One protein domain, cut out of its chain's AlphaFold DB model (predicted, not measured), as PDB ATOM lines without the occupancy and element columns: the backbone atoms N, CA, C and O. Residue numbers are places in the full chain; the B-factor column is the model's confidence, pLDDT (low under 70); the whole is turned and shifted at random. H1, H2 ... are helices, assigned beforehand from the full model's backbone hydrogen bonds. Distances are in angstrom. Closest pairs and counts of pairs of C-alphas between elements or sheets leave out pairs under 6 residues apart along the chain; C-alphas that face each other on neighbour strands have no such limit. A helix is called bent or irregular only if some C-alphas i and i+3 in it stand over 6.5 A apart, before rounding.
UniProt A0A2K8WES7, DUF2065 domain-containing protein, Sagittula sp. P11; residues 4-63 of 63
ATOM      1  N   THR A   4     -19.144 -28.561 -26.867       93.25
ATOM      2  CA  THR A   4     -19.268 -29.024 -25.482       93.25
ATOM      3  C   THR A   4     -19.991 -30.364 -25.366       93.25
ATOM      4  O   THR A   4     -19.551 -31.198 -24.585       93.25
ATOM      5  N   ASP A   5     -21.036 -30.615 -26.165       90.81
ATOM      6  CA  ASP A   5     -21.802 -31.872 -26.106       90.81
ATOM      7  C   ASP A   5     -20.926 -33.077 -26.480       90.81
ATOM      8  O   ASP A   5     -21.020 -34.141 -25.867       90.81
ATOM      9  N   ILE A   6     -20.035 -32.894 -27.462       91.06
ATOM     10  CA  ILE A   6     -19.082 -33.922 -27.902       91.06
ATOM     11  C   ILE A   6     -18.089 -34.231 -26.778       91.06
ATOM     12  O   ILE A   6     -17.874 -35.397 -26.449       91.06
ATOM     13  N   TRP A   7     -17.522 -33.197 -26.149       96.44
ATOM     14  CA  TRP A   7     -16.596 -33.371 -25.028       96.44
ATOM     15  C   TRP A   7     -17.259 -34.036 -23.822       96.44
ATOM     16  O   TRP A   7     -16.657 -34.918 -23.213       96.44
ATOM     17  N   THR A   8     -18.505 -33.677 -23.506       95.25
ATOM     18  CA  THR A   8     -19.282 -34.340 -22.451       95.25
ATOM     19  C   THR A   8     -19.510 -35.816 -22.770       95.25
ATOM     20  O   THR A   8     -19.308 -36.657 -21.896       95.25
ATOM     21  N   GLY A   9     -19.866 -36.149 -24.016       94.38
ATOM     22  CA  GLY A   9     -20.022 -37.539 -24.450       94.38
ATOM     23  C   GLY A   9     -18.736 -38.351 -24.285       94.38
ATOM     24  O   GLY A   9     -18.762 -39.428 -23.693       94.38
ATOM     25  N   ILE A  10     -17.597 -37.806 -24.729       96.00
ATOM     26  CA  ILE A  10     -16.283 -38.446 -24.568       96.00
ATOM     27  C   ILE A  10     -15.946 -38.632 -23.082       96.00
ATOM     28  O   ILE A  10     -15.543 -39.722 -22.677       96.00
ATOM     29  N   ALA A  11     -16.144 -37.602 -22.253       97.75
ATOM     30  CA  ALA A  11     -15.881 -37.680 -20.819       97.75
ATOM     31  C   ALA A  11     -16.732 -38.764 -20.138       97.75
ATOM     32  O   ALA A  11     -16.209 -39.546 -19.348       97.75
ATOM     33  N   MET A  12     -18.021 -38.859 -20.479       96.75
ATOM     34  CA  MET A  12     -18.909 -39.904 -19.959       96.75
ATOM     35  C   MET A  12     -18.457 -41.307 -20.365       96.75
ATOM     36  O   MET A  12     -18.450 -42.193 -19.514       96.75
ATOM     37  N   VAL A  13     -18.040 -41.513 -21.620       96.25
ATOM     38  CA  VAL A  13     -17.501 -42.809 -22.067       96.25
ATOM     39  C   VAL A  13     -16.268 -43.190 -21.251       96.25
ATOM     40  O   VAL A  13     -16.212 -44.302 -20.741       96.25
ATOM     41  N   LEU A  14     -15.322 -42.266 -21.050       97.88
ATOM     42  CA  LEU A  14     -14.116 -42.532 -20.258       97.88
ATOM     43  C   LEU A  14     -14.429 -42.877 -18.798       97.88
ATOM     44  O   LEU A  14     -13.807 -43.779 -18.240       97.88
ATOM     45  N   VAL A  15     -15.392 -42.184 -18.183       98.19
ATOM     46  CA  VAL A  15     -15.832 -42.482 -16.812       98.19
ATOM     47  C   VAL A  15     -16.450 -43.875 -16.736       98.19
ATOM     48  O   VAL A  15     -16.067 -44.660 -15.874       98.19
ATOM     49  N   ILE A  16     -17.381 -44.202 -17.636       96.44
ATOM     50  CA  ILE A  16     -18.081 -45.492 -17.624       96.44
ATOM     51  C   ILE A  16     -17.103 -46.639 -17.895       96.44
ATOM     52  O   ILE A  16     -17.054 -47.585 -17.115       96.44
ATOM     53  N   GLU A  17     -16.287 -46.536 -18.945       95.50
ATOM     54  CA  GLU A  17     -15.261 -47.532 -19.274       95.50
ATOM     55  C   GLU A  17     -14.281 -47.714 -18.107       95.50
ATOM     56  O   GLU A  17     -14.073 -48.831 -17.634       95.50
ATOM     57  N   GLY A  18     -13.741 -46.616 -17.569       96.62
ATOM     58  CA  GLY A  18     -12.805 -46.636 -16.443       96.62
ATOM     59  C   GLY A  18     -13.374 -47.312 -15.194       96.62
ATOM     60  O   GLY A  18     -12.659 -48.060 -14.525       96.62
ATOM     61  N   LEU A  19     -14.663 -47.111 -14.900       97.00
ATOM     62  CA  LEU A  19     -15.343 -47.788 -13.793       97.00
ATOM     63  C   LEU A  19     -15.412 -49.300 -13.996       97.00
ATOM     64  O   LEU A  19     -15.188 -50.041 -13.041       97.00
ATOM     65  N   VAL A  20     -15.689 -49.770 -15.216       95.88
ATOM     66  CA  VAL A  20     -15.718 -51.210 -15.507       95.88
ATOM     67  C   VAL A  20     -14.333 -51.823 -15.284       95.88
ATOM     68  O   VAL A  20     -14.232 -52.840 -14.599       95.88
ATOM     69  N   TYR A  21     -13.264 -51.173 -15.760       94.31
ATOM     70  CA  TYR A  21     -11.891 -51.636 -15.515       94.31
ATOM     71  C   TYR A  21     -11.517 -51.622 -14.025       94.31
ATOM     72  O   TYR A  21     -10.881 -52.559 -13.547       94.31
ATOM     73  N   ALA A  22     -11.902 -50.579 -13.283       97.38
ATOM     74  CA  ALA A  22     -11.525 -50.421 -11.879       97.38
ATOM     75  C   ALA A  22     -12.300 -51.354 -10.933       97.38
ATOM     76  O   ALA A  22     -11.731 -51.850  -9.963       97.38
ATOM     77  N   LEU A  23     -13.593 -51.576 -11.192       97.19
ATOM     78  CA  LEU A  23     -14.487 -52.312 -10.289       97.19
ATOM     79  C   LEU A  23     -14.677 -53.780 -10.684       97.19
ATOM     80  O   LEU A  23     -14.919 -54.613  -9.812       97.19
ATOM     81  N   ALA A  24     -14.594 -54.107 -11.976       96.50
ATOM     82  CA  ALA A  24     -14.883 -55.443 -12.491       96.50
ATOM     83  C   ALA A  24     -13.910 -55.877 -13.610       96.50
ATOM     84  O   ALA A  24     -14.354 -56.247 -14.701       96.50
ATOM     85  N   PRO A  25     -12.586 -55.906 -13.366       95.12
ATOM     86  CA  PRO A  25     -11.601 -56.276 -14.388       95.12
ATOM     87  C   PRO A  25     -11.820 -57.692 -14.955       95.12
ATOM     88  O   PRO A  25     -11.689 -57.903 -16.157       95.12
ATOM     89  N   SER A  26     -12.258 -58.652 -14.132       96.25
ATOM     90  CA  SER A  26     -12.562 -60.020 -14.586       96.25
ATOM     91  C   SER A  26     -13.773 -60.099 -15.522       96.25
ATOM     92  O   SER A  26     -13.868 -61.011 -16.342       96.25
ATOM     93  N   LEU A  27     -14.712 -59.149 -15.436       94.69
ATOM     94  CA  LEU A  27     -15.812 -59.057 -16.394       94.69
ATOM     95  C   LEU A  27     -15.287 -58.647 -17.771       94.69
ATOM     96  O   LEU A  27     -15.718 -59.217 -18.770       94.69
ATOM     97  N   VAL A  28     -14.339 -57.706 -17.822       95.69
ATOM     98  CA  VAL A  28     -13.707 -57.274 -19.075       95.69
ATOM     99  C   VAL A  28     -13.028 -58.450 -19.764       95.69
ATOM    100  O   VAL A  28     -13.265 -58.676 -20.947       95.69
ATOM    101  N   GLU A  29     -12.233 -59.233 -19.035       96.25
ATOM    102  CA  GLU A  29     -11.549 -60.411 -19.586       96.25
ATOM    103  C   GLU A  29     -12.540 -61.397 -20.214       96.25
ATOM    104  O   GLU A  29     -12.397 -61.761 -21.382       96.25
ATOM    105  N   ARG A  30     -13.615 -61.734 -19.492       96.56
ATOM    106  CA  ARG A  30     -14.663 -62.644 -19.982       96.56
ATOM    107  C   ARG A  30     -15.404 -62.095 -21.201       96.56
ATOM    108  O   ARG A  30     -15.727 -62.847 -22.118       96.56
ATOM    109  N   LEU A  31     -15.682 -60.790 -21.233       94.75
ATOM    110  CA  LEU A  31     -16.294 -60.141 -22.396       94.75
ATOM    111  C   LEU A  31     -15.358 -60.187 -23.608       94.75
ATOM    112  O   LEU A  31     -15.809 -60.463 -24.717       94.75
ATOM    113  N   LEU A  32     -14.059 -59.956 -23.409       95.62
ATOM    114  CA  LEU A  32     -13.064 -60.032 -24.476       95.62
ATOM    115  C   LEU A  32     -12.906 -61.456 -25.016       95.62
ATOM    116  O   LEU A  32     -12.763 -61.623 -26.226       95.62
ATOM    117  N   GLU A  33     -12.947 -62.476 -24.161       97.31
ATOM    118  CA  GLU A  33     -12.961 -63.884 -24.577       97.31
ATOM    119  C   GLU A  33     -14.204 -64.206 -25.411       97.31
ATOM    120  O   GLU A  33     -14.073 -64.665 -26.546       97.31
ATOM    121  N   ALA A  34     -15.392 -63.843 -24.925       95.88
ATOM    122  CA  ALA A  34     -16.636 -64.039 -25.665       95.88
ATOM    123  C   ALA A  34     -16.616 -63.318 -27.025       95.88
ATOM    124  O   ALA A  34     -17.009 -63.882 -28.045       95.88
ATOM    125  N   LEU A  35     -16.105 -62.082 -27.077       96.00
ATOM    126  CA  LEU A  35     -15.940 -61.346 -28.331       96.00
ATOM    127  C   LEU A  35     -14.945 -62.032 -29.271       96.00
ATOM    128  O   LEU A  35     -15.178 -62.048 -30.477       96.00
ATOM    129  N   LYS A  36     -13.849 -62.605 -28.758       96.19
ATOM    130  CA  LYS A  36     -12.858 -63.336 -29.566       96.19
ATOM    131  C   LYS A  36     -13.427 -64.610 -30.190       96.19
ATOM    132  O   LYS A  36     -12.989 -64.963 -31.284       96.19
ATOM    133  N   GLU A  37     -14.389 -65.259 -29.549       96.94
ATOM    134  CA  GLU A  37     -15.048 -66.460 -30.076       96.94
ATOM    135  C   GLU A  37     -16.093 -66.148 -31.159       96.94
ATOM    136  O   GLU A  37     -16.394 -66.994 -32.000       96.94
ATOM    137  N   MET A  38     -16.621 -64.919 -31.202       96.62
ATOM    138  CA  MET A  38     -17.605 -64.526 -32.216       96.62
ATOM    139  C   MET A  38     -16.984 -64.435 -33.619       96.62
ATOM    140  O   MET A  38     -15.899 -63.857 -33.760       96.62
ATOM    141  N   PRO A  39     -17.682 -64.876 -34.682       96.69
ATOM    142  CA  PRO A  39     -17.251 -64.630 -36.054       96.69
ATOM    143  C   PRO A  39     -17.270 -63.120 -36.381       96.69
ATOM    144  O   PRO A  39     -18.046 -62.367 -35.777       96.69
ATOM    145  N   PRO A  40     -16.439 -62.641 -37.327       95.75
ATOM    146  CA  PRO A  40     -16.330 -61.215 -37.656       95.75
ATOM    147  C   PRO A  40     -17.663 -60.552 -38.023       95.75
ATOM    148  O   PRO A  40     -17.905 -59.400 -37.659       95.75
ATOM    149  N   GLU A  41     -18.544 -61.274 -38.711       96.88
ATOM    150  CA  GLU A  41     -19.866 -60.802 -39.127       96.88
ATOM    151  C   GLU A  41     -20.749 -60.513 -37.911       96.88
ATOM    152  O   GLU A  41     -21.343 -59.439 -37.826       96.88
ATOM    153  N   ALA A  42     -20.762 -61.413 -36.922       96.50
ATOM    154  CA  ALA A  42     -21.524 -61.225 -35.690       96.50
ATOM    155  C   ALA A  42     -21.008 -60.024 -34.881       96.50
ATOM    156  O   ALA A  42     -21.809 -59.230 -34.389       96.50
ATOM    157  N   ARG A  43     -19.682 -59.829 -34.806       96.88
ATOM    158  CA  ARG A  43     -19.090 -58.650 -34.142       96.88
ATOM    159  C   ARG A  43     -19.498 -57.346 -34.825       96.88
ATOM    160  O   ARG A  43     -19.798 -56.366 -34.148       96.88
ATOM    161  N   ARG A  44     -19.537 -57.329 -36.163       96.62
ATOM    162  CA  ARG A  44     -20.003 -56.169 -36.940       96.62
ATOM    163  C   ARG A  44     -21.476 -55.881 -36.671       96.62
ATOM    164  O   ARG A  44     -21.816 -54.733 -36.401       96.62
ATOM    165  N   SER A  45     -22.330 -56.904 -36.696       97.75
ATOM    166  CA  SER A  45     -23.756 -56.762 -36.383       97.75
ATOM    167  C   SER A  45     -23.980 -56.240 -34.965       97.75
ATOM    168  O   SER A  45     -24.771 -55.319 -34.786       97.75
ATOM    169  N   LEU A  46     -23.242 -56.755 -33.976       97.06
ATOM    170  CA  LEU A  46     -23.291 -56.262 -32.599       97.06
ATOM    171  C   LEU A  46     -22.913 -54.775 -32.525       97.06
ATOM    172  O   LEU A  46     -23.648 -53.986 -31.942       97.06
ATOM    173  N   GLY A  47     -21.812 -54.376 -33.169       96.44
ATOM    174  CA  GLY A  47     -21.387 -52.974 -33.214       96.44
ATOM    175  C   GLY A  47     -22.421 -52.051 -33.867       96.44
ATOM    176  O   GLY A  47     -22.707 -50.974 -33.342       96.44
ATOM    177  N   LEU A  48     -23.028 -52.482 -34.977       98.19
ATOM    178  CA  LEU A  48     -24.086 -51.729 -35.656       98.19
ATOM    179  C   LEU A  48     -25.334 -51.581 -34.780       98.19
ATOM    180  O   LEU A  48     -25.873 -50.481 -34.683       98.19
ATOM    181  N   LEU A  49     -25.765 -52.654 -34.113       98.12
ATOM    182  CA  LEU A  49     -26.908 -52.624 -33.198       98.12
ATOM    183  C   LEU A  49     -26.667 -51.664 -32.031       98.12
ATOM    184  O   LEU A  49     -27.528 -50.834 -31.738       98.12
ATOM    185  N   THR A  50     -25.491 -51.722 -31.401       97.25
ATOM    186  CA  THR A  50     -25.125 -50.810 -30.309       97.25
ATOM    187  C   THR A  50     -25.101 -49.354 -30.779       97.25
ATOM    188  O   THR A  50     -25.654 -48.485 -30.107       97.25
ATOM    189  N   MET A  51     -24.532 -49.081 -31.959       97.62
ATOM    190  CA  MET A  51     -24.495 -47.733 -32.540       97.62
ATOM    191  C   MET A  51     -25.901 -47.190 -32.820       97.62
ATOM    192  O   MET A  51     -26.230 -46.094 -32.363       97.62
ATOM    193  N   ILE A  52     -26.751 -47.964 -33.503       98.31
ATOM    194  CA  ILE A  52     -28.130 -47.563 -33.820       98.31
ATOM    195  C   ILE A  52     -28.912 -47.306 -32.533       98.31
ATOM    196  O   ILE A  52     -29.595 -46.291 -32.421       98.31
ATOM    197  N   THR A  53     -28.771 -48.184 -31.539       98.19
ATOM    198  CA  THR A  53     -29.430 -48.024 -30.236       98.19
ATOM    199  C   THR A  53     -29.007 -46.719 -29.562       98.19
ATOM    200  O   THR A  53     -29.860 -45.968 -29.094       98.19
ATOM    201  N   GLY A  54     -27.709 -46.398 -29.570       95.25
ATOM    202  CA  GLY A  54     -27.197 -45.136 -29.034       95.25
ATOM    203  C   GLY A  54     -27.773 -43.907 -29.743       95.25
ATOM    204  O   GLY A  54     -28.180 -42.954 -29.080       95.25
ATOM    205  N   VAL A  55     -27.876 -43.943 -31.075       95.88
ATOM    206  CA  VAL A  55     -28.492 -42.864 -31.867       95.88
ATOM    207  C   VAL A  55     -29.974 -42.702 -31.529       95.88
ATOM    208  O   VAL A  55     -30.428 -41.576 -31.339       95.88
ATOM    209  N   VAL A  56     -30.720 -43.805 -31.405       97.69
ATOM    210  CA  VAL A  56     -32.145 -43.780 -31.035       97.69
ATOM    211  C   VAL A  56     -32.336 -43.187 -29.640       97.69
ATOM    212  O   VAL A  56     -33.169 -42.301 -29.471       97.69
ATOM    213  N   ILE A  57     -31.544 -43.613 -28.651       96.06
ATOM    214  CA  ILE A  57     -31.602 -43.058 -27.290       96.06
ATOM    215  C   ILE A  57     -31.291 -41.559 -27.310       96.06
ATOM    216  O   ILE A  57     -32.013 -40.773 -26.701       96.06
ATOM    217  N   LEU A  58     -30.244 -41.149 -28.028       93.62
ATOM    218  CA  LEU A  58     -29.870 -39.742 -28.131       93.62
ATOM    219  C   LEU A  58     -30.982 -38.909 -28.774       93.62
ATOM    220  O   LEU A  58     -31.264 -37.812 -28.298       93.62
ATOM    221  N   TRP A  59     -31.628 -39.439 -29.816       94.31
ATOM    222  CA  TRP A  59     -32.771 -38.800 -30.462       94.31
ATOM    223  C   TRP A  59     -33.966 -38.663 -29.515       94.31
ATOM    224  O   TRP A  59     -34.557 -37.597 -29.467       94.31
ATOM    225  N   VAL A  60     -34.273 -39.678 -28.703       96.69
ATOM    226  CA  VAL A  60     -35.364 -39.613 -27.712       96.69
ATOM    227  C   VAL A  60     -35.064 -38.628 -26.577       96.69
ATOM    228  O   VAL A  60     -35.968 -37.971 -26.079       96.69
ATOM    229  N   VAL A  61     -33.808 -38.530 -26.136       93.44
ATOM    230  CA  VAL A  61     -33.422 -37.657 -25.011       93.44
ATOM    231  C   VAL A  61     -33.270 -36.188 -25.430       93.44
ATOM    232  O   VAL A  61     -33.397 -35.298 -24.589       93.44
ATOM    233  N   LYS A  62     -32.935 -35.918 -26.698       86.00
ATOM    234  CA  LYS A  62     -32.645 -34.565 -27.211       86.00
ATOM    235  C   LYS A  62     -33.677 -34.032 -28.209       86.00
ATOM    236  O   LYS A  62     -33.604 -32.841 -28.516       86.00
ATOM    237  N   GLY A  63     -34.528 -34.893 -28.761       72.19
ATOM    238  CA  GLY A  63     -35.669 -34.532 -29.607       72.19
ATOM    239  C   GLY A  63     -36.853 -34.073 -28.777       72.19
ATOM    240  O   GLY A  63     -37.578 -33.194 -29.287       72.19
TER     241      GLY A  63
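This is residues 4 to 63 of the 63 residues of the protein "DUF2065 domain-containing protein" of Sagittula sp. P11 (UniProt A0A2K8WES7). Three helices make an open, three-sided frame like a squared U: the long helix H3 is one arm, the long helix H1 is the other, and the shorter H2 is the base that joins them at one end. The two arms stay apart, the space between them is empty, and most of each arm stands free, with no core at which the three helices meet. The printed part has 60 residues, with three named helices in the order H1, H2, H3 and no named strand; its class is all helix. It is loose, with a radius of gyration of the C-alphas of 14.3 A, and flat, spanning 38 by 29 by 15 A.

The longest helix, H3, holds residues 40 to 62 and measures 32.9 A from first to last C-alpha. It begins at C-alpha 40 at (-16.330, -61.215, -37.656) and ends at C-alpha 62 at (-32.645, -34.565, -27.211). H2 holds residues 25 to 37 and measures 19.0 A. H1 holds residues 4 to 23 and measures 28.2 A, beginning at C-alpha 4 at (-19.268, -29.024, -25.482). No helix is bent or irregular.

H3 touches no helix, but it is close to H2 without clearly touching it. The closest C-alphas of these two, those of Leu 35 and Arg 43, are 7.1 A apart. H2 and H3 run opposite ways at a steep tilt of 55 degrees, and their centres are 19.9 A apart. At the other end of H2, H1 and H2 only just touch, with 3 pairs of C-alphas within 8 A, and only at the corner by their link. H1 touches H2 with residues 20 to 21 alone, and H2 touches H1 with residues 27 to 28 alone; the closest C-alphas of the two helices are those of Tyr 21 and Val 28, 6.9 A apart. The lines of H1 and H2 are about perpendicular, at 79 degrees. H1 and H3 are apart. In H1, H2 and H3 every O i to N i+4 pair is within hydrogen-bond range.

The two C-alphas farthest apart are those of Glu 37 and Gly 63, at 38.0 A, while the first and last printed C-alphas, those of Thr 4 and Gly 63, are 17.8 A apart. Residues 4 to 16, which belong to H1, stand free, and so do residues 47 to 63, of which 47 to 62 belong to H3. Both links are tight: one residue lies between H1 and H2, and two lie between H2 and H3. The printed part has no cut and ends at Gly 63, the chain's last residue. The mean pLDDT of the printed part is 95.6, and no printed residue is under 70.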